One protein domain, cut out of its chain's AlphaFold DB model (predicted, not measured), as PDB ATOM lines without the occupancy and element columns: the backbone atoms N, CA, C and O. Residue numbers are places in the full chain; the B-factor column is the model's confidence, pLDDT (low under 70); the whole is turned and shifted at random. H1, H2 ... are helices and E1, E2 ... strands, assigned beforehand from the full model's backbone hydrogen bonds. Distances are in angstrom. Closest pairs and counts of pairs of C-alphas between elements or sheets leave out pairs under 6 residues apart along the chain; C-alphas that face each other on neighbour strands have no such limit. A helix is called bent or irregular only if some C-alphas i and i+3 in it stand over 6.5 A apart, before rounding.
ATOM      1  N   PRO A  58      22.382 176.427 111.566       36.91
ATOM      2  CA  PRO A  58      22.255 175.019 111.908       36.91
ATOM      3  C   PRO A  58      20.927 174.465 111.407       36.91
ATOM      4  O   PRO A  58      19.868 175.039 111.651       36.91
ATOM      5  N   ILE A  59      20.984 173.296 110.780       39.00
ATOM      6  CA  ILE A  59      19.809 172.455 110.563       39.00
ATOM      7  C   ILE A  59      19.746 171.507 111.757       39.00
ATOM      8  O   ILE A  59      20.448 170.496 111.791       39.00
ATOM      9  N   ASP A  60      18.945 171.862 112.759       35.72
ATOM     10  CA  ASP A  60      18.486 170.889 113.749       35.72
ATOM     11  C   ASP A  60      17.290 170.127 113.158       35.72
ATOM     12  O   ASP A  60      16.565 170.661 112.319       35.72
ATOM     13  N   GLY A  61      17.107 168.866 113.548       39.38
ATOM     14  CA  GLY A  61      16.332 167.838 112.830       39.38
ATOM     15  C   GLY A  61      14.848 168.084 112.494       39.38
ATOM     16  O   GLY A  61      14.201 167.147 112.040       39.38
ATOM     17  N   ILE A  62      14.293 169.285 112.676       38.09
ATOM     18  CA  ILE A  62      13.025 169.741 112.085       38.09
ATOM     19  C   ILE A  62      13.143 171.257 111.835       38.09
ATOM     20  O   ILE A  62      12.737 172.060 112.671       38.09
ATOM     21  N   CYS A  63      13.698 171.676 110.696       44.50
ATOM     22  CA  CYS A  63      13.543 173.067 110.260       44.50
ATOM     23  C   CYS A  63      12.078 173.308 109.875       44.50
ATOM     24  O   CYS A  63      11.469 172.479 109.188       44.50
ATOM     25  N   SER A  64      11.502 174.438 110.291       51.94
ATOM     26  CA  SER A  64      10.181 174.820 109.794       51.94
ATOM     27  C   SER A  64      10.249 175.078 108.280       51.94
ATOM     28  O   SER A  64      11.308 175.396 107.731       51.94
ATOM     29  N   LEU A  65       9.119 174.937 107.579       53.19
ATOM     30  CA  LEU A  65       9.030 175.249 106.144       53.19
ATOM     31  C   LEU A  65       9.520 176.680 105.837       53.19
ATOM     32  O   LEU A  65      10.135 176.905 104.793       53.19
ATOM     33  N   ASP A  66       9.310 177.612 106.770       51.38
ATOM     34  CA  ASP A  66       9.750 179.006 106.675       51.38
ATOM     35  C   ASP A  66      11.269 179.160 106.834       51.38
ATOM     36  O   ASP A  66      11.884 179.933 106.094       51.38
ATOM     37  N   ASP A  67      11.901 178.386 107.723       54.88
ATOM     38  CA  ASP A  67      13.361 178.385 107.890       54.88
ATOM     39  C   ASP A  67      14.050 177.857 106.627       54.88
ATOM     40  O   ASP A  67      15.022 178.435 106.134       54.88
ATOM     41  N   ILE A  68      13.494 176.796 106.038       56.47
ATOM     42  CA  ILE A  68      14.026 176.201 104.808       56.47
ATOM     43  C   ILE A  68      13.842 177.152 103.628       56.47
ATOM     44  O   ILE A  68      14.761 177.321 102.825       56.47
ATOM     45  N   LEU A  69      12.696 177.830 103.526       53.53
ATOM     46  CA  LEU A  69      12.508 178.873 102.522       53.53
ATOM     47  C   LEU A  69      13.472 180.032 102.699       53.53
ATOM     48  O   LEU A  69      14.057 180.470 101.711       53.53
ATOM     49  N   SER A  70      13.634 180.534 103.922       51.78
ATOM     50  CA  SER A  70      14.571 181.614 104.227       51.78
ATOM     51  C   SER A  70      15.981 181.228 103.777       51.78
ATOM     52  O   SER A  70      16.635 181.985 103.052       51.78
ATOM     53  N   MET A  71      16.400 179.997 104.085       55.97
ATOM     54  CA  MET A  71      17.685 179.449 103.666       55.97
ATOM     55  C   MET A  71      17.811 179.353 102.138       55.97
ATOM     56  O   MET A  71      18.782 179.857 101.567       55.97
ATOM     57  N   LEU A  72      16.833 178.755 101.447       51.69
ATOM     58  CA  LEU A  72      16.859 178.612  99.987       51.69
ATOM     59  C   LEU A  72      16.842 179.982  99.289       51.69
ATOM     60  O   LEU A  72      17.592 180.208  98.335       51.69
ATOM     61  N   TYR A  73      16.019 180.913  99.775       47.00
ATOM     62  CA  TYR A  73      15.832 182.247  99.206       47.00
ATOM     63  C   TYR A  73      17.069 183.135  99.387       47.00
ATOM     64  O   TYR A  73      17.482 183.820  98.445       47.00
ATOM     65  N   LYS A  74      17.707 183.092 100.568       47.47
ATOM     66  CA  LYS A  74      18.957 183.815 100.869       47.47
ATOM     67  C   LYS A  74      20.063 183.428  99.883       47.47
ATOM     68  O   LYS A  74      20.711 184.314  99.328       47.47
ATOM     69  N   ARG A  75      20.199 182.135  99.574       48.56
ATOM     70  CA  ARG A  75      21.268 181.633  98.695       48.56
ATOM     71  C   ARG A  75      21.038 181.885  97.205       48.56
ATOM     72  O   ARG A  75      21.979 182.250  96.503       48.56
ATOM     73  N   VAL A  76      19.798 181.810  96.715       41.72
ATOM     74  CA  VAL A  76      19.500 182.176  95.310       41.72
ATOM     75  C   VAL A  76      19.752 183.655  95.046       41.72
ATOM     76  O   VAL A  76      20.279 184.008  93.994       41.72
ATOM     77  N   LYS A  77      19.460 184.528  96.018       37.22
ATOM     78  CA  LYS A  77      19.766 185.962  95.912       37.22
ATOM     79  C   LYS A  77      21.273 186.244  95.821       37.22
ATOM     80  O   LYS A  77      21.661 187.267  95.261       37.22
ATOM     81  N   GLN A  78      22.105 185.358  96.364       36.59
ATOM     82  CA  GLN A  78      23.564 185.488  96.370       36.59
ATOM     83  C   GLN A  78      24.236 184.858  95.137       36.59
ATOM     84  O   GLN A  78      25.430 185.059  94.952       36.59
ATOM     85  N   HIS A  79      23.494 184.164  94.260       39.78
ATOM     86  CA  HIS A  79      24.065 183.340  93.179       39.78
ATOM     87  C   HIS A  79      25.101 182.317  93.688       39.78
ATOM     88  O   HIS A  79      26.041 181.963  92.979       39.78
ATOM     89  N   GLU A  80      24.932 181.839  94.921       41.22
ATOM     90  CA  GLU A  80      25.831 180.875  95.552       41.22
ATOM     91  C   GLU A  80      25.180 179.487  95.587       41.22
ATOM     92  O   GLU A  80      23.967 179.345  95.765       41.22
ATOM     93  N   GLN A  81      25.987 178.439  95.395       45.19
ATOM     94  CA  GLN A  81      25.522 177.066  95.583       45.19
ATOM     95  C   GLN A  81      25.247 176.816  97.074       45.19
ATOM     96  O   GLN A  81      25.999 177.256  97.941       45.19
ATOM     97  N   CYS A  82      24.147 176.122  97.380       45.91
ATOM     98  CA  CYS A  82      23.819 175.744  98.750       45.91
ATOM     99  C   CYS A  82      24.833 174.712  99.266       45.91
ATOM    100  O   CYS A  82      24.793 173.578  98.819       45.91
ATOM    101  N   GLU A  83      25.726 175.128 100.167       46.84
ATOM    102  CA  GLU A  83      26.598 174.272 100.980       46.84
ATOM    103  C   GLU A  83      25.826 173.826 102.229       46.84
ATOM    104  O   GLU A  83      25.552 174.641 103.117       46.84
ATOM    105  N   VAL A  84      25.428 172.557 102.278       47.16
ATOM    106  CA  VAL A  84      24.727 171.958 103.421       47.16
ATOM    107  C   VAL A  84      25.719 171.199 104.301       47.16
ATOM    108  O   VAL A  84      26.461 170.353 103.813       47.16
ATOM    109  N   ARG A  85      25.714 171.472 105.611       45.28
ATOM    110  CA  ARG A  85      26.471 170.701 106.607       45.28
ATOM    111  C   ARG A  85      25.505 170.135 107.638       45.28
ATOM    112  O   ARG A  85      24.784 170.894 108.282       45.28
ATOM    113  N   PHE A  86      25.488 168.813 107.784       43.84
ATOM    114  CA  PHE A  86      24.708 168.150 108.824       43.84
ATOM    115  C   PHE A  86      25.435 168.223 110.162       43.84
ATOM    116  O   PHE A  86      26.661 168.111 110.246       43.84
ATOM    117  N   PHE A  87      24.669 168.430 111.228       39.50
ATOM    118  CA  PHE A  87      25.233 168.600 112.554       39.50
ATOM    119  C   PHE A  87      25.918 167.308 113.037       39.50
ATOM    120  O   PHE A  87      25.258 166.302 113.283       39.50
ATOM    121  N   GLY A  88      27.240 167.350 113.236       40.47
ATOM    122  CA  GLY A  88      28.014 166.235 113.795       40.47
ATOM    123  C   GLY A  88      28.698 165.313 112.780       40.47
ATOM    124  O   GLY A  88      29.324 164.346 113.215       40.47
ATOM    125  N   GLU A  89      28.641 165.623 111.484       41.25
ATOM    126  CA  GLU A  89      29.333 164.876 110.427       41.25
ATOM    127  C   GLU A  89      30.427 165.732 109.766       41.25
ATOM    128  O   GLU A  89      30.180 166.867 109.361       41.25
ATOM    129  N   SER A  90      31.650 165.197 109.634       42.25
ATOM    130  CA  SER A  90      32.822 165.896 109.060       42.25
ATOM    131  C   SER A  90      32.793 165.992 107.520       42.25
ATOM    132  O   SER A  90      33.815 165.826 106.854       42.25
ATOM    133  N   GLY A  91      31.618 166.218 106.928       43.38
ATOM    134  CA  GLY A  91      31.434 166.317 105.480       43.38
ATOM    135  C   GLY A  91      31.433 167.766 104.984       43.38
ATOM    136  O   GLY A  91      30.606 168.569 105.407       43.38
ATOM    137  N   ILE A  92      32.327 168.098 104.047       45.50
ATOM    138  CA  ILE A  92      32.237 169.321 103.230       45.50
ATOM    139  C   ILE A  92      31.375 168.999 102.005       45.50
ATOM    140  O   ILE A  92      31.618 168.003 101.317       45.50
ATOM    141  N   ASP A  93      30.371 169.834 101.728       45.34
ATOM    142  CA  ASP A  93      29.397 169.589 100.664       45.34
ATOM    143  C   ASP A  93      30.050 169.639  99.276       45.34
ATOM    144  O   ASP A  93      30.497 170.678  98.790       45.34
ATOM    145  N   THR A  94      30.101 168.484  98.619       43.72
ATOM    146  CA  THR A  94      30.513 168.346  97.215       43.72
ATOM    147  C   THR A  94      29.312 168.156  96.278       43.72
ATOM    148  O   THR A  94      29.502 167.885  95.092       43.72
ATOM    149  N   GLY A  95      28.086 168.325  96.793       47.38
ATOM    150  CA  GLY A  95      26.804 168.138  96.109       47.38
ATOM    151  C   GLY A  95      25.926 167.054  96.751       47.38
ATOM    152  O   GLY A  95      24.703 167.153  96.683       47.38
ATOM    153  N   GLY A  96      26.533 166.054  97.402       48.69
ATOM    154  CA  GLY A  96      25.821 164.910  97.988       48.69
ATOM    155  C   GLY A  96      25.033 165.234  99.262       48.69
ATOM    156  O   GLY A  96      23.925 164.737  99.431       48.69
ATOM    157  N   LEU A  97      25.543 166.125 100.120       54.25
ATOM    158  CA  LEU A  97      24.844 166.515 101.355       54.25
ATOM    159  C   LEU A  97      23.627 167.392 101.037       54.25
ATOM    160  O   LEU A  97      22.579 167.274 101.671       54.25
ATOM    161  N   ARG A  98      23.730 168.229  99.998       56.56
ATOM    162  CA  ARG A  98      22.596 168.991  99.470       56.56
ATOM    163  C   ARG A  98      21.507 168.092  98.894       56.56
ATOM    164  O   ARG A  98      20.326 168.353  99.111       56.56
ATOM    165  N   GLU A  99      21.894 167.066  98.144       59.28
ATOM    166  CA  GLU A  99      20.960 166.089  97.586       59.28
ATOM    167  C   GLU A  99      20.241 165.312  98.694       59.28
ATOM    168  O   GLU A  99      19.018 165.188  98.646       59.28
ATOM    169  N   GLU A 100      20.963 164.875  99.726       61.03
ATOM    170  CA  GLU A 100      20.394 164.172 100.877       61.03
ATOM    171  C   GLU A 100      19.441 165.062 101.689       61.03
ATOM    172  O   GLU A 100      18.318 164.655 101.985       61.03
ATOM    173  N   PHE A 101      19.830 166.309 101.970       62.81
ATOM    174  CA  PHE A 101      18.983 167.267 102.683       62.81
ATOM    175  C   PHE A 101      17.704 167.598 101.917       62.81
ATOM    176  O   PHE A 101      16.606 167.523 102.474       62.81
ATOM    177  N   LEU A 102      17.822 167.931 100.627       63.69
ATOM    178  CA  LEU A 102      16.657 168.217  99.794       63.69
ATOM    179  C   LEU A 102      15.769 166.977  99.650       63.69
ATOM    180  O   LEU A 102      14.552 167.106  99.705       63.69
ATOM    181  N   SER A 103      16.347 165.778  99.542       66.06
ATOM    182  CA  SER A 103      15.585 164.524  99.475       66.06
ATOM    183  C   SER A 103      14.826 164.230 100.770       66.06
ATOM    184  O   SER A 103      13.636 163.916 100.722       66.06
ATOM    185  N   ALA A 104      15.471 164.377 101.932       65.44
ATOM    186  CA  ALA A 104      14.830 164.207 103.235       65.44
ATOM    187  C   ALA A 104      13.699 165.227 103.438       65.44
ATOM    188  O   ALA A 104      12.610 164.883 103.901       65.44
ATOM    189  N   PHE A 105      13.926 166.470 103.017       69.62
ATOM    190  CA  PHE A 105      12.922 167.518 103.084       69.62
ATOM    191  C   PHE A 105      11.728 167.260 102.158       69.62
ATOM    192  O   PHE A 105      10.578 167.366 102.587       69.62
ATOM    193  N   ILE A 106      11.979 166.859 100.909       74.94
ATOM    194  CA  ILE A 106      10.930 166.473  99.955       74.94
ATOM    195  C   ILE A 106      10.116 165.301 100.507       74.94
ATOM    196  O   ILE A 106       8.889 165.344 100.450       74.94
ATOM    197  N   SER A 107      10.771 164.303 101.102       75.00
ATOM    198  CA  SER A 107      10.101 163.184 101.774       75.00
ATOM    199  C   SER A 107       9.201 163.658 102.926       75.00
ATOM    200  O   SER A 107       8.059 163.208 103.065       75.00
ATOM    201  N   GLY A 108       9.660 164.643 103.706       74.62
ATOM    202  CA  GLY A 108       8.860 165.299 104.739       74.62
ATOM    203  C   GLY A 108       7.624 166.013 104.179       74.62
ATOM    204  O   GLY A 108       6.532 165.854 104.723       74.62
ATOM    205  N   ILE A 109       7.756 166.747 103.069       82.94
ATOM    206  CA  ILE A 109       6.617 167.379 102.382       82.94
ATOM    207  C   ILE A 109       5.624 166.315 101.905       82.94
ATOM    208  O   ILE A 109       4.432 166.421 102.188       82.94
ATOM    209  N   GLN A 110       6.111 165.282 101.213       84.62
ATOM    210  CA  GLN A 110       5.287 164.199 100.673       84.62
ATOM    211  C   GLN A 110       4.488 163.490 101.770       84.62
ATOM    212  O   GLN A 110       3.300 163.247 101.601       84.62
ATOM    213  N   THR A 111       5.128 163.196 102.904       81.31
ATOM    214  CA  THR A 111       4.512 162.431 103.998       81.31
ATOM    215  C   THR A 111       3.482 163.246 104.782       81.31
ATOM    216  O   THR A 111       2.497 162.687 105.255       81.31
ATOM    217  N   ASN A 112       3.702 164.556 104.943       82.44
ATOM    218  CA  ASN A 112       2.874 165.388 105.824       82.44
ATOM    219  C   ASN A 112       1.784 166.185 105.092       82.44
ATOM    220  O   ASN A 112       0.778 166.528 105.706       82.44
ATOM    221  N   LEU A 113       1.983 166.521 103.812       89.75
ATOM    222  CA  LEU A 113       1.097 167.431 103.067       89.75
ATOM    223  C   LEU A 113       0.447 166.796 101.834       89.75
ATOM    224  O   LEU A 113      -0.408 167.424 101.207       89.75
ATOM    225  N   PHE A 114       0.844 165.578 101.467       92.94
ATOM    226  CA  PHE A 114       0.349 164.884 100.285       92.94
ATOM    227  C   PHE A 114      -0.171 163.486 100.636       92.94
ATOM    228  O   PHE A 114       0.161 162.898 101.660       92.94
ATOM    229  N   GLU A 115      -1.013 162.952  99.762       92.00
ATOM    230  CA  GLU A 115      -1.594 161.617  99.837       92.00
ATOM    231  C   GLU A 115      -1.663 160.988  98.439       92.00
ATOM    232  O   GLU A 115      -1.625 161.682  97.422       92.00
ATOM    233  N   GLY A 116      -1.774 159.663  98.377       85.06
ATOM    234  CA  GLY A 116      -1.829 158.910  97.125       85.06
ATOM    235  C   GLY A 116      -0.821 157.767  97.101       85.06
ATOM    236  O   GLY A 116      -0.266 157.382  98.131       85.06
ATOM    237  N   ILE A 117      -0.604 157.198  95.917       72.75
ATOM    238  CA  ILE A 117       0.362 156.118  95.705       72.75
ATOM    239  C   ILE A 117       1.554 156.704  94.951       72.75
ATOM    240  O   ILE A 117       1.398 157.197  93.840       72.75
ATOM    241  N   GLN A 118       2.756 156.594  95.521       68.00
ATOM    242  CA  GLN A 118       3.974 157.210  94.975       68.00
ATOM    243  C   GLN A 118       4.202 156.913  93.480       68.00
ATOM    244  O   GLN A 118       4.602 157.796  92.728       68.00
ATOM    245  N   LEU A 119       3.913 155.682  93.042       67.75
ATOM    246  CA  LEU A 119       4.092 155.243  91.652       67.75
ATOM    247  C   LEU A 119       3.124 155.912  90.664       67.75
ATOM    248  O   LEU A 119       3.487 156.101  89.509       67.75
ATOM    249  N   SER A 120       1.913 156.264  91.098       72.31
ATOM    250  CA  SER A 120       0.921 156.990  90.285       72.31
ATOM    251  C   SER A 120       0.971 158.507  90.502       72.31
ATOM    252  O   SER A 120       0.193 159.248  89.903       72.31
ATOM    253  N   GLY A 121       1.872 158.962  91.375       86.94
ATOM    254  CA  GLY A 121       1.941 160.327  91.866       86.94
ATOM    255  C   GLY A 121       0.993 160.598  93.036       86.94
ATOM    256  O   GLY A 121       0.041 159.864  93.313       86.94
ATOM    257  N   LEU A 122       1.294 161.680  93.742       91.88
ATOM    258  CA  LEU A 122       0.610 162.160  94.927       91.88
ATOM    259  C   LEU A 122      -0.200 163.417  94.618       91.88
ATOM    260  O   LEU A 122       0.152 164.234  93.764       91.88
ATOM    261  N   SER A 123      -1.253 163.612  95.391       95.06
ATOM    262  CA  SER A 123      -2.048 164.833  95.427       95.06
ATOM    263  C   SER A 123      -1.975 165.490  96.796       95.06
ATOM    264  O   SER A 123      -1.705 164.785  97.766       95.06
ATOM    265  N   PRO A 124      -2.209 166.807  96.913       96.25
ATOM    266  CA  PRO A 124      -2.328 167.434  98.222       96.25
ATOM    267  C   PRO A 124      -3.339 166.690  99.100       96.25
ATOM    268  O   PRO A 124      -4.383 166.252  98.613       96.25
ATOM    269  N   ALA A 125      -3.032 166.554 100.385       94.31
ATOM    270  CA  ALA A 125      -4.002 166.140 101.386       94.31
ATOM    271  C   ALA A 125      -4.759 167.383 101.893       94.31
ATOM    272  O   ALA A 125      -4.141 168.444 102.023       94.31
ATOM    273  N   PRO A 126      -6.068 167.297 102.198       93.88
ATOM    274  CA  PRO A 126      -6.809 168.425 102.754       93.88
ATOM    275  C   PRO A 126      -6.203 168.836 104.096       93.88
ATOM    276  O   PRO A 126      -6.192 168.042 105.038       93.88
ATOM    277  N   HIS A 127      -5.715 170.071 104.199       90.88
ATOM    278  CA  HIS A 127      -5.010 170.528 105.393       90.88
ATOM    279  C   HIS A 127      -5.254 172.018 105.643       90.88
ATOM    280  O   HIS A 127      -4.448 172.884 105.313       90.88
ATOM    281  N   VAL A 128      -6.369 172.312 106.315       91.19
ATOM    282  CA  VAL A 128      -6.849 173.686 106.548       91.19
ATOM    283  C   VAL A 128      -5.820 174.560 107.270       91.19
ATOM    284  O   VAL A 128      -5.588 175.683 106.842       91.19
ATOM    285  N   GLU A 129      -5.158 174.048 108.310       85.00
ATOM    286  CA  GLU A 129      -4.123 174.802 109.043       85.00
ATOM    287  C   GLU A 129      -2.900 175.130 108.165       85.00
ATOM    288  O   GLU A 129      -2.391 176.246 108.190       85.00
ATOM    289  N   ALA A 130      -2.454 174.196 107.321       84.50
ATOM    290  CA  ALA A 130      -1.364 174.428 106.379       84.50
ATOM    291  C   ALA A 130      -1.758 175.456 105.307       84.50
ATOM    292  O   ALA A 130      -0.934 176.276 104.912       84.50
ATOM    293  N   VAL A 131      -3.020 175.459 104.864       88.56
ATOM    294  CA  VAL A 131      -3.555 176.512 103.988       88.56
ATOM    295  C   VAL A 131      -3.583 177.859 104.714       88.56
ATOM    296  O   VAL A 131      -3.132 178.854 104.153       88.56
ATOM    297  N   GLU A 132      -4.070 177.923 105.952       87.69
ATOM    298  CA  GLU A 132      -4.108 179.165 106.742       87.69
ATOM    299  C   GLU A 132      -2.709 179.774 106.911       87.69
ATOM    300  O   GLU A 132      -2.529 180.978 106.726       87.69
ATOM    301  N   ASN A 133      -1.708 178.923 107.144       82.50
ATOM    302  CA  ASN A 133      -0.309 179.318 107.291       82.50
ATOM    303  C   ASN A 133       0.417 179.553 105.954       82.50
ATOM    304  O   ASN A 133       1.572 179.970 105.939       82.50
ATOM    305  N   GLY A 134      -0.231 179.309 104.811       82.56
ATOM    306  CA  GLY A 134       0.375 179.496 103.491       82.56
ATOM    307  C   GLY A 134       1.399 178.424 103.096       82.56
ATOM    308  O   GLY A 134       2.141 178.616 102.131       82.56
ATOM    309  N   SER A 135       1.438 177.281 103.783       84.12
ATOM    310  CA  SER A 135       2.418 176.209 103.571       84.12
ATOM    311  C   SER A 135       2.411 175.657 102.144       84.12
ATOM    312  O   SER A 135       3.452 175.275 101.621       84.12
ATOM    313  N   PHE A 136       1.273 175.640 101.450       90.69
ATOM    314  CA  PHE A 136       1.229 175.154 100.065       90.69
ATOM    315  C   PHE A 136       1.838 176.144  99.067       90.69
ATOM    316  O   PHE A 136       2.427 175.732  98.066       90.69
ATOM    317  N   LYS A 137       1.802 177.450  99.370       89.62
ATOM    318  CA  LYS A 137       2.582 178.451  98.628       89.62
ATOM    319  C   LYS A 137       4.072 178.205  98.822       89.62
ATOM    320  O   LYS A 137       4.824 178.250  97.849       89.62
ATOM    321  N   VAL A 138       4.478 177.887 100.050       83.88
ATOM    322  CA  VAL A 138       5.855 177.507 100.371       83.88
ATOM    323  C   VAL A 138       6.290 176.275  99.576       83.88
ATOM    324  O   VAL A 138       7.334 176.311  98.930       83.88
ATOM    325  N   VAL A 139       5.468 175.225  99.525       88.19
ATOM    326  CA  VAL A 139       5.741 174.028  98.711       88.19
ATOM    327  C   VAL A 139       5.974 174.392  97.240       88.19
ATOM    328  O   VAL A 139       6.964 173.957  96.653       88.19
ATOM    329  N   GLY A 140       5.119 175.235  96.650       90.12
ATOM    330  CA  GLY A 140       5.305 175.705  95.273       90.12
ATOM    331  C   GLY A 140       6.624 176.462  95.071       90.12
ATOM    332  O   GLY A 140       7.305 176.259  94.071       90.12
ATOM    333  N   GLN A 141       7.035 177.290  96.034       82.44
ATOM    334  CA  GLN A 141       8.323 177.991  95.987       82.44
ATOM    335  C   GLN A 141       9.503 177.023  96.106       82.44
ATOM    336  O   GLN A 141      10.436 177.111  95.314       82.44
ATOM    337  N   VAL A 142       9.451 176.067  97.036       78.75
ATOM    338  CA  VAL A 142      10.461 175.007  97.180       78.75
ATOM    339  C   VAL A 142      10.635 174.241  95.870       78.75
ATOM    340  O   VAL A 142      11.770 173.974  95.479       78.75
ATOM    341  N   MET A 143       9.543 173.944  95.156       84.31
ATOM    342  CA  MET A 143       9.613 173.274  93.854       84.31
ATOM    343  C   MET A 143      10.447 174.059  92.840       84.31
ATOM    344  O   MET A 143      11.364 173.509  92.231       84.31
ATOM    345  N   VAL A 144      10.178 175.361  92.711       79.12
ATOM    346  CA  VAL A 144      10.954 176.257  91.839       79.12
ATOM    347  C   VAL A 144      12.421 176.288  92.262       79.12
ATOM    348  O   VAL A 144      13.319 176.195  91.428       79.12
ATOM    349  N   MET A 145      12.672 176.406  93.562       73.62
ATOM    350  CA  MET A 145      14.019 176.555  94.106       73.62
ATOM    351  C   MET A 145      14.853 175.288  93.934       73.62
ATOM    352  O   MET A 145      16.027 175.395  93.589       73.62
ATOM    353  N   SER A 146      14.253 174.103  94.090       73.75
ATOM    354  CA  SER A 146      14.934 172.836  93.809       73.75
ATOM    355  C   SER A 146      15.371 172.768  92.345       73.75
ATOM    356  O   SER A 146      16.535 172.492  92.067       73.75
ATOM    357  N   ILE A 147      14.492 173.138  91.405       73.69
ATOM    358  CA  ILE A 147      14.825 173.170  89.972       73.69
ATOM    359  C   ILE A 147      15.984 174.142  89.702       73.69
ATOM    360  O   ILE A 147      16.961 173.773  89.049       73.69
ATOM    361  N   LEU A 148      15.910 175.369  90.227       70.25
ATOM    362  CA  LEU A 148      16.930 176.402  90.001       70.25
ATOM    363  C   LEU A 148      18.289 176.050  90.601       70.25
ATOM    364  O   LEU A 148      19.323 176.436  90.058       70.25
ATOM    365  N   GLN A 149      18.290 175.342  91.727       66.56
ATOM    366  CA  GLN A 149      19.522 174.936  92.382       66.56
ATOM    367  C   GLN A 149      20.119 173.668  91.777       66.56
ATOM    368  O   GLN A 149      21.236 173.335  92.154       66.56
ATOM    369  N   GLU A 150      19.460 172.991  90.832       63.12
ATOM    370  CA  GLU A 150      19.815 171.631  90.389       63.12
ATOM    371  C   GLU A 150      19.678 170.591  91.522       63.12
ATOM    372  O   GLU A 150      20.474 169.659  91.636       63.12
ATOM    373  N   GLY A 151      18.727 170.805  92.431       61.31
ATOM    374  CA  GLY A 151      18.303 169.822  93.423       61.31
ATOM    375  C   GLY A 151      17.450 168.710  92.798       61.31
ATOM    376  O   GLY A 151      17.107 168.785  91.614       61.31
ATOM    377  N   PRO A 152      17.094 167.669  93.570       62.31
ATOM    378  CA  PRO A 152      16.229 166.603  93.080       62.31
ATOM    379  C   PRO A 152      14.895 167.186  92.570       62.31
ATOM    380  O   PRO A 152      14.260 167.985  93.275       62.31
ATOM    381  N   PRO A 153      14.450 166.826  91.349       61.94
ATOM    382  CA  PRO A 153      13.151 167.254  90.854       61.94
ATOM    383  C   PRO A 153      12.054 166.696  91.766       61.94
ATOM    384  O   PRO A 153      12.057 165.509  92.099       61.94
ATOM    385  N   LEU A 154      11.097 167.542  92.165       70.12
ATOM    386  CA  LEU A 154       9.933 167.129  92.956       70.12
ATOM    387  C   LEU A 154       8.904 166.450  92.047       70.12
ATOM    388  O   LEU A 154       7.744 166.861  91.991       70.12
ATOM    389  N   ALA A 155       9.331 165.419  91.317       81.00
ATOM    390  CA  ALA A 155       8.504 164.785  90.306       81.00
ATOM    391  C   ALA A 155       7.546 163.748  90.908       81.00
ATOM    392  O   ALA A 155       7.455 162.617  90.460       81.00
ATOM    393  N   PHE A 156       6.844 164.107  91.977       87.56
ATOM    394  CA  PHE A 156       5.943 163.197  92.677       87.56
ATOM    395  C   PHE A 156       4.470 163.526  92.476       87.56
ATOM    396  O   PHE A 156       3.640 162.838  93.050       87.56
ATOM    397  N   LEU A 157       4.114 164.564  91.721       93.06
ATOM    398  CA  LEU A 157       2.725 164.984  91.562       93.06
ATOM    399  C   LEU A 157       1.950 164.017  90.669       93.06
ATOM    400  O   LEU A 157       2.430 163.584  89.624       93.06
ATOM    401  N   ALA A 158       0.715 163.714  91.061       93.62
ATOM    402  CA  ALA A 158      -0.229 163.026  90.199       93.62
ATOM    403  C   ALA A 158      -0.485 163.858  88.934       93.62
ATOM    404  O   ALA A 158      -0.497 165.093  88.960       93.62
ATOM    405  N   ASN A 159      -0.730 163.177  87.820       92.50
ATOM    406  CA  ASN A 159      -0.870 163.809  86.512       92.50
ATOM    407  C   ASN A 159      -1.983 164.888  86.493       92.50
ATOM    408  O   ASN A 159      -1.769 166.011  86.031       92.50
ATOM    409  N   TRP A 160      -3.134 164.607  87.116       94.88
ATOM    410  CA  TRP A 160      -4.236 165.569  87.220       94.88
ATOM    411  C   TRP A 160      -3.868 166.826  88.024       94.88
ATOM    412  O   TRP A 160      -4.351 167.918  87.715       94.88
ATOM    413  N   VAL A 161      -2.999 166.691  89.036       96.56
ATOM    414  CA  VAL A 161      -2.511 167.818  89.845       96.56
ATOM    415  C   VAL A 161      -1.679 168.725  88.962       96.56
ATOM    416  O   VAL A 161      -1.948 169.921  88.896       96.56
ATOM    417  N   TYR A 162      -0.720 168.162  88.226       95.50
ATOM    418  CA  TYR A 162       0.097 168.927  87.291       95.50
ATOM    419  C   TYR A 162      -0.761 169.657  86.249       95.50
ATOM    420  O   TYR A 162      -0.598 170.860  86.043       95.50
ATOM    421  N   HIS A 163      -1.753 168.981  85.665       95.50
ATOM    422  CA  HIS A 163      -2.671 169.617  84.722       95.50
ATOM    423  C   HIS A 163      -3.490 170.757  85.339       95.50
ATOM    424  O   HIS A 163      -3.669 171.776  84.672       95.50
ATOM    425  N   TYR A 164      -3.911 170.650  86.605       97.44
ATOM    426  CA  TYR A 164      -4.522 171.772  87.326       97.44
ATOM    427  C   TYR A 164      -3.546 172.937  87.524       97.44
ATOM    428  O   TYR A 164      -3.901 174.110  87.359       97.44
ATOM    429  N   LEU A 165      -2.299 172.631  87.886       96.94
ATOM    430  CA  LEU A 165      -1.253 173.633  88.088       96.94
ATOM    431  C   LEU A 165      -0.877 174.352  86.786       96.94
ATOM    432  O   LEU A 165      -0.508 175.517  86.857       96.94
ATOM    433  N   CYS A 166      -1.026 173.727  85.617       95.38
ATOM    434  CA  CYS A 166      -0.948 174.425  84.332       95.38
ATOM    435  C   CYS A 166      -2.245 175.201  84.073       95.38
ATOM    436  O   CYS A 166      -2.245 176.423  84.019       95.38
ATOM    437  N   THR A 167      -3.389 174.521  84.001       92.94
ATOM    438  CA  THR A 167      -4.673 175.134  83.630       92.94
ATOM    439  C   THR A 167      -5.684 174.974  84.766       92.94
ATOM    440  O   THR A 167      -6.192 173.872  84.967       92.94
ATOM    441  N   PRO A 168      -6.044 176.048  85.498       90.88
ATOM    442  CA  PRO A 168      -6.907 175.957  86.676       90.88
ATOM    443  C   PRO A 168      -8.397 175.876  86.291       90.88
ATOM    444  O   PRO A 168      -9.248 176.538  86.886       90.88
ATOM    445  N   ASP A 169      -8.718 175.077  85.272       91.81
ATOM    446  CA  ASP A 169     -10.081 174.765  84.851       91.81
ATOM    447  C   ASP A 169     -10.464 173.371  85.348       91.81
ATOM    448  O   ASP A 169     -10.193 172.348  84.718       91.81
ATOM    449  N   VAL A 170     -11.157 173.345  86.486       91.00
ATOM    450  CA  VAL A 170     -11.660 172.127  87.136       91.00
ATOM    451  C   VAL A 170     -12.492 171.261  86.179       91.00
ATOM    452  O   VAL A 170     -12.503 170.031  86.284       91.00
ATOM    453  N   THR A 171     -13.207 171.880  85.237       88.06
ATOM    454  CA  THR A 171     -14.129 171.165  84.349       88.06
ATOM    455  C   THR A 171     -13.426 170.479  83.183       88.06
ATOM    456  O   THR A 171     -13.935 169.460  82.707       88.06
ATOM    457  N   LEU A 255       4.467 178.723  92.711       91.81
ATOM    458  CA  LEU A 255       5.088 178.452  91.410       91.81
ATOM    459  C   LEU A 255       5.252 179.704  90.536       91.81
ATOM    460  O   LEU A 255       6.006 179.685  89.568       91.81
ATOM    461  N   ARG A 256       4.603 180.833  90.860       88.12
ATOM    462  CA  ARG A 256       4.864 182.113  90.169       88.12
ATOM    463  C   ARG A 256       6.291 182.614  90.382       88.12
ATOM    464  O   ARG A 256       6.766 183.444  89.603       88.12
ATOM    465  N   LEU A 257       6.973 182.126  91.418       80.56
ATOM    466  CA  LEU A 257       8.358 182.466  91.696       80.56
ATOM    467  C   LEU A 257       9.232 182.204  90.455       80.56
ATOM    468  O   LEU A 257       9.137 181.160  89.813       80.56
ATOM    469  N   HIS A 258      10.047 183.196  90.086       77.69
ATOM    470  CA  HIS A 258      10.916 183.170  88.899       77.69
ATOM    471  C   HIS A 258      10.214 182.827  87.565       77.69
ATOM    472  O   HIS A 258      10.881 182.459  86.604       77.69
ATOM    473  N   GLY A 259       8.886 182.984  87.472       79.69
ATOM    474  CA  GLY A 259       8.127 182.726  86.245       79.69
ATOM    475  C   GLY A 259       7.895 181.244  85.930       79.69
ATOM    476  O   GLY A 259       7.471 180.933  84.820       79.69
ATOM    477  N   CYS A 260       8.132 180.329  86.878       85.12
ATOM    478  CA  CYS A 260       7.980 178.890  86.640       85.12
ATOM    479  C   CYS A 260       6.551 178.513  86.213       85.12
ATOM    480  O   CYS A 260       6.384 177.787  85.236       85.12
ATOM    481  N   LEU A 261       5.525 179.087  86.852       90.62
ATOM    482  CA  LEU A 261       4.126 178.877  86.470       90.62
ATOM    483  C   LEU A 261       3.855 179.269  85.008       90.62
ATOM    484  O   LEU A 261       3.190 178.525  84.299       90.62
ATOM    485  N   ALA A 262       4.403 180.397  84.544       84.25
ATOM    486  CA  ALA A 262       4.223 180.834  83.158       84.25
ATOM    487  C   ALA A 262       4.850 179.832  82.174       84.25
ATOM    488  O   ALA A 262       4.245 179.504  81.160       84.25
ATOM    489  N   MET A 263       6.014 179.270  82.515       83.56
ATOM    490  CA  MET A 263       6.647 178.213  81.718       83.56
ATOM    491  C   MET A 263       5.836 176.914  81.712       83.56
ATOM    492  O   MET A 263       5.764 176.247  80.684       83.56
ATOM    493  N   MET A 264       5.217 176.545  82.838       90.81
ATOM    494  CA  MET A 264       4.315 175.388  82.915       90.81
ATOM    495  C   MET A 264       3.053 175.592  82.069       90.81
ATOM    496  O   MET A 264       2.554 174.642  81.472       90.81
ATOM    497  N   GLU A 265       2.531 176.817  82.019       91.50
ATOM    498  CA  GLU A 265       1.367 177.196  81.211       91.50
ATOM    499  C   GLU A 265       1.690 177.226  79.710       91.50
ATOM    500  O   GLU A 265       0.889 176.761  78.899       91.50
ATOM    501  N   GLU A 266       2.866 177.735  79.337       89.75
ATOM    502  CA  GLU A 266       3.299 177.862  77.941       89.75
ATOM    503  C   GLU A 266       3.820 176.536  77.360       89.75
ATOM    504  O   GLU A 266       3.529 176.202  76.211       89.75
ATOM    505  N   TYR A 267       4.535 175.740  78.165       86.44
ATOM    506  CA  TYR A 267       5.177 174.486  77.749       86.44
ATOM    507  C   TYR A 267       4.808 173.293  78.655       86.44
ATOM    508  O   TYR A 267       5.701 172.623  79.193       86.44
ATOM    509  N   PRO A 268       3.512 172.954  78.807       88.69
ATOM    510  CA  PRO A 268       3.051 171.960  79.777       88.69
ATOM    511  C   PRO A 268       3.681 170.580  79.569       88.69
ATOM    512  O   PRO A 268       4.144 169.980  80.530       88.69
ATOM    513  N   SER A 269       3.791 170.084  78.335       85.31
ATOM    514  CA  SER A 269       4.378 168.757  78.077       85.31
ATOM    515  C   SER A 269       5.889 168.688  78.322       85.31
ATOM    516  O   SER A 269       6.419 167.620  78.618       85.31
ATOM    517  N   LEU A 270       6.608 169.808  78.176       81.00
ATOM    518  CA  LEU A 270       8.052 169.855  78.430       81.00
ATOM    519  C   LEU A 270       8.333 169.871  79.934       81.00
ATOM    520  O   LEU A 270       9.219 169.165  80.409       81.00
ATOM    521  N   MET A 271       7.561 170.676  80.663       82.56
ATOM    522  CA  MET A 271       7.723 170.882  82.098       82.56
ATOM    523  C   MET A 271       7.217 169.689  82.923       82.56
ATOM    524  O   MET A 271       7.732 169.460  84.011       82.56
ATOM    525  N   GLU A 272       6.290 168.878  82.400       86.12
ATOM    526  CA  GLU A 272       5.642 167.761  83.113       86.12
ATOM    527  C   GLU A 272       6.637 166.801  83.774       86.12
ATOM    528  O   GLU A 272       6.464 166.423  84.930       86.12
ATOM    529  N   LYS A 273       7.742 166.488  83.087       81.62
ATOM    530  CA  LYS A 273       8.779 165.556  83.565       81.62
ATOM    531  C   LYS A 273       9.517 166.022  84.824       81.62
ATOM    532  O   LYS A 273      10.213 165.228  85.445       81.62
ATOM    533  N   LEU A 274       9.410 167.302  85.181       82.06
ATOM    534  CA  LEU A 274       9.993 167.856  86.407       82.06
ATOM    535  C   LEU A 274       9.090 167.666  87.629       82.06
ATOM    536  O   LEU A 274       9.565 167.790  88.757       82.06
ATOM    537  N   PHE A 275       7.803 167.399  87.402       87.75
ATOM    538  CA  PHE A 275       6.759 167.440  88.425       87.75
ATOM    539  C   PHE A 275       5.986 166.129  88.560       87.75
ATOM    540  O   PHE A 275       5.517 165.838  89.655       87.75
ATOM    541  N   VAL A 276       5.883 165.324  87.503       88.50
ATOM    542  CA  VAL A 276       5.122 164.067  87.482       88.50
ATOM    543  C   VAL A 276       6.073 162.867  87.407       88.50
ATOM    544  O   VAL A 276       7.045 162.930  86.648       88.50
ATOM    545  N   PRO A 277       5.806 161.760  88.131       82.06
ATOM    546  CA  PRO A 277       6.637 160.567  88.038       82.06
ATOM    547  C   PRO A 277       6.704 159.995  86.616       82.06
ATOM    548  O   PRO A 277       5.677 159.848  85.956       82.06
ATOM    549  N   GLY A 278       7.903 159.616  86.161       68.44
ATOM    550  CA  GLY A 278       8.131 158.932  84.880       68.44
ATOM    551  C   GLY A 278       9.151 157.789  84.982       68.44
ATOM    552  O   GLY A 278       9.821 157.644  86.000       68.44
ATOM    553  N   GLU A 279       9.274 156.971  83.929       52.03
ATOM    554  CA  GLU A 279      10.167 155.792  83.913       52.03
ATOM    555  C   GLU A 279      11.669 156.143  83.808       52.03
ATOM    556  O   GLU A 279      12.501 155.330  84.197       52.03
ATOM    557  N   ASP A 280      12.025 157.365  83.383       45.94
ATOM    558  CA  ASP A 280      13.415 157.818  83.195       45.94
ATOM    559  C   ASP A 280      13.687 159.156  83.910       45.94
ATOM    560  O   ASP A 280      13.541 160.247  83.351       45.94
ATOM    561  N   TYR A 281      14.131 159.084  85.163       47.53
ATOM    562  CA  TYR A 281      14.516 160.241  85.979       47.53
ATOM    563  C   TYR A 281      15.948 160.723  85.696       47.53
ATOM    564  O   TYR A 281      16.815 160.711  86.566       47.53
TER     565      TYR A 281
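This is residues 58 to 171 and 255 to 281 of the 334 residues of the protein "G2/M phase-specific E3 ubiquitin-protein ligase" of Stylophora pistillata (UniProt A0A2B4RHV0). A small, mostly helical body is built around H4, with H1 packed beside it and the longest helix, H2, running back loosely along another side. The short helices H5, H6 and H7 cluster together, and H6 meets the side of H4 near its own first residue, Leu 257, and leads away from it; the small hairpin of E1 and E2 lies between the end of H2 and H5. The loop of residues 79 to 95 makes one end of the long axis, and the stretch to the cut at Thr 171 makes the other. The printed part has 141 residues, in the order H1 H2 E1 E2 H3 H4 H5 H6 H7, with the two strands antiparallel. It is compact, with a radius of gyration of the C-alphas of 15.4 A, yet elongated, spanning 52 by 31 by 29 A.

Start at H1, residues 65 to 78: it touches H4, residues 135 to 149, closest at the C-alphas of Leu 72 and Met 145, 6.8 A apart, the same way at a shallow tilt of 34 degrees, only just short of steep. Next, H2, residues 96 to 113, is close to H4 but not clearly touching; the C-alphas of Ile 109 and Val 139 come closest, at 7.6 A. E1, residues 114 to 117, and E2, residues 121 to 124, form a hairpin; look for N 115 and O 123, within hydrogen-bond range at 2.8 A. H3, residues 128 to 132, is close to H4 but not clearly touching, with the C-alphas of Ala 130 and Phe 136 closest, at 6.9 A. The closest C-alphas of E2 and H5, residues 159 to 166, are those of Ser 123 and Val 161, at 6.3 A. H6, residues 257 to 266, touches H4 about perpendicular, at 88 degrees, meeting residues 141 to 144 alone; the C-alphas of Gln 141 and Leu 257 are closest, at 6.2 A. H6 also touches H5, with the C-alphas of Cys 166 and Glu 265 closest, at 4.8 A. H7, residues 268 to 274, only just touches H5, with 3 pairs of C-alphas within 8 A, and touches H6 only at the corner. Every O i to N i+4 pair is within hydrogen-bond range in H1 to H5, but 4 of 6 in H6 and 1 of 3 in H7, where 2 of 4 O i to N i+3 pairs are.

Find C-alpha 65 at (9.030, 175.249, 106.144), where H1 begins; it runs 20.3 A to Gln 78. H2 runs 25.4 A from Gly 96 to Leu 113, and H4 20.5 A from Ser 135 to Gln 149. H6 is irregular, with C-alphas 258 and 261 8.4 A apart, and H7 only just so, with C-alphas 270 and 273 6.7 A apart. H7 ends at C-alpha 274, (9.993, 167.856, 86.407).

The C-alphas of Ser 90 and Thr 171 are the farthest apart, at 53.3 A. Residues 172 to 254 are not printed, and C-alphas 171 and 255 are 21.7 A apart across this cut. The link from H1 to H2 is long, with 17 residues. The mean pLDDT of the printed part is 71.3; 59 residues are under 70, among them residues 58 to 105.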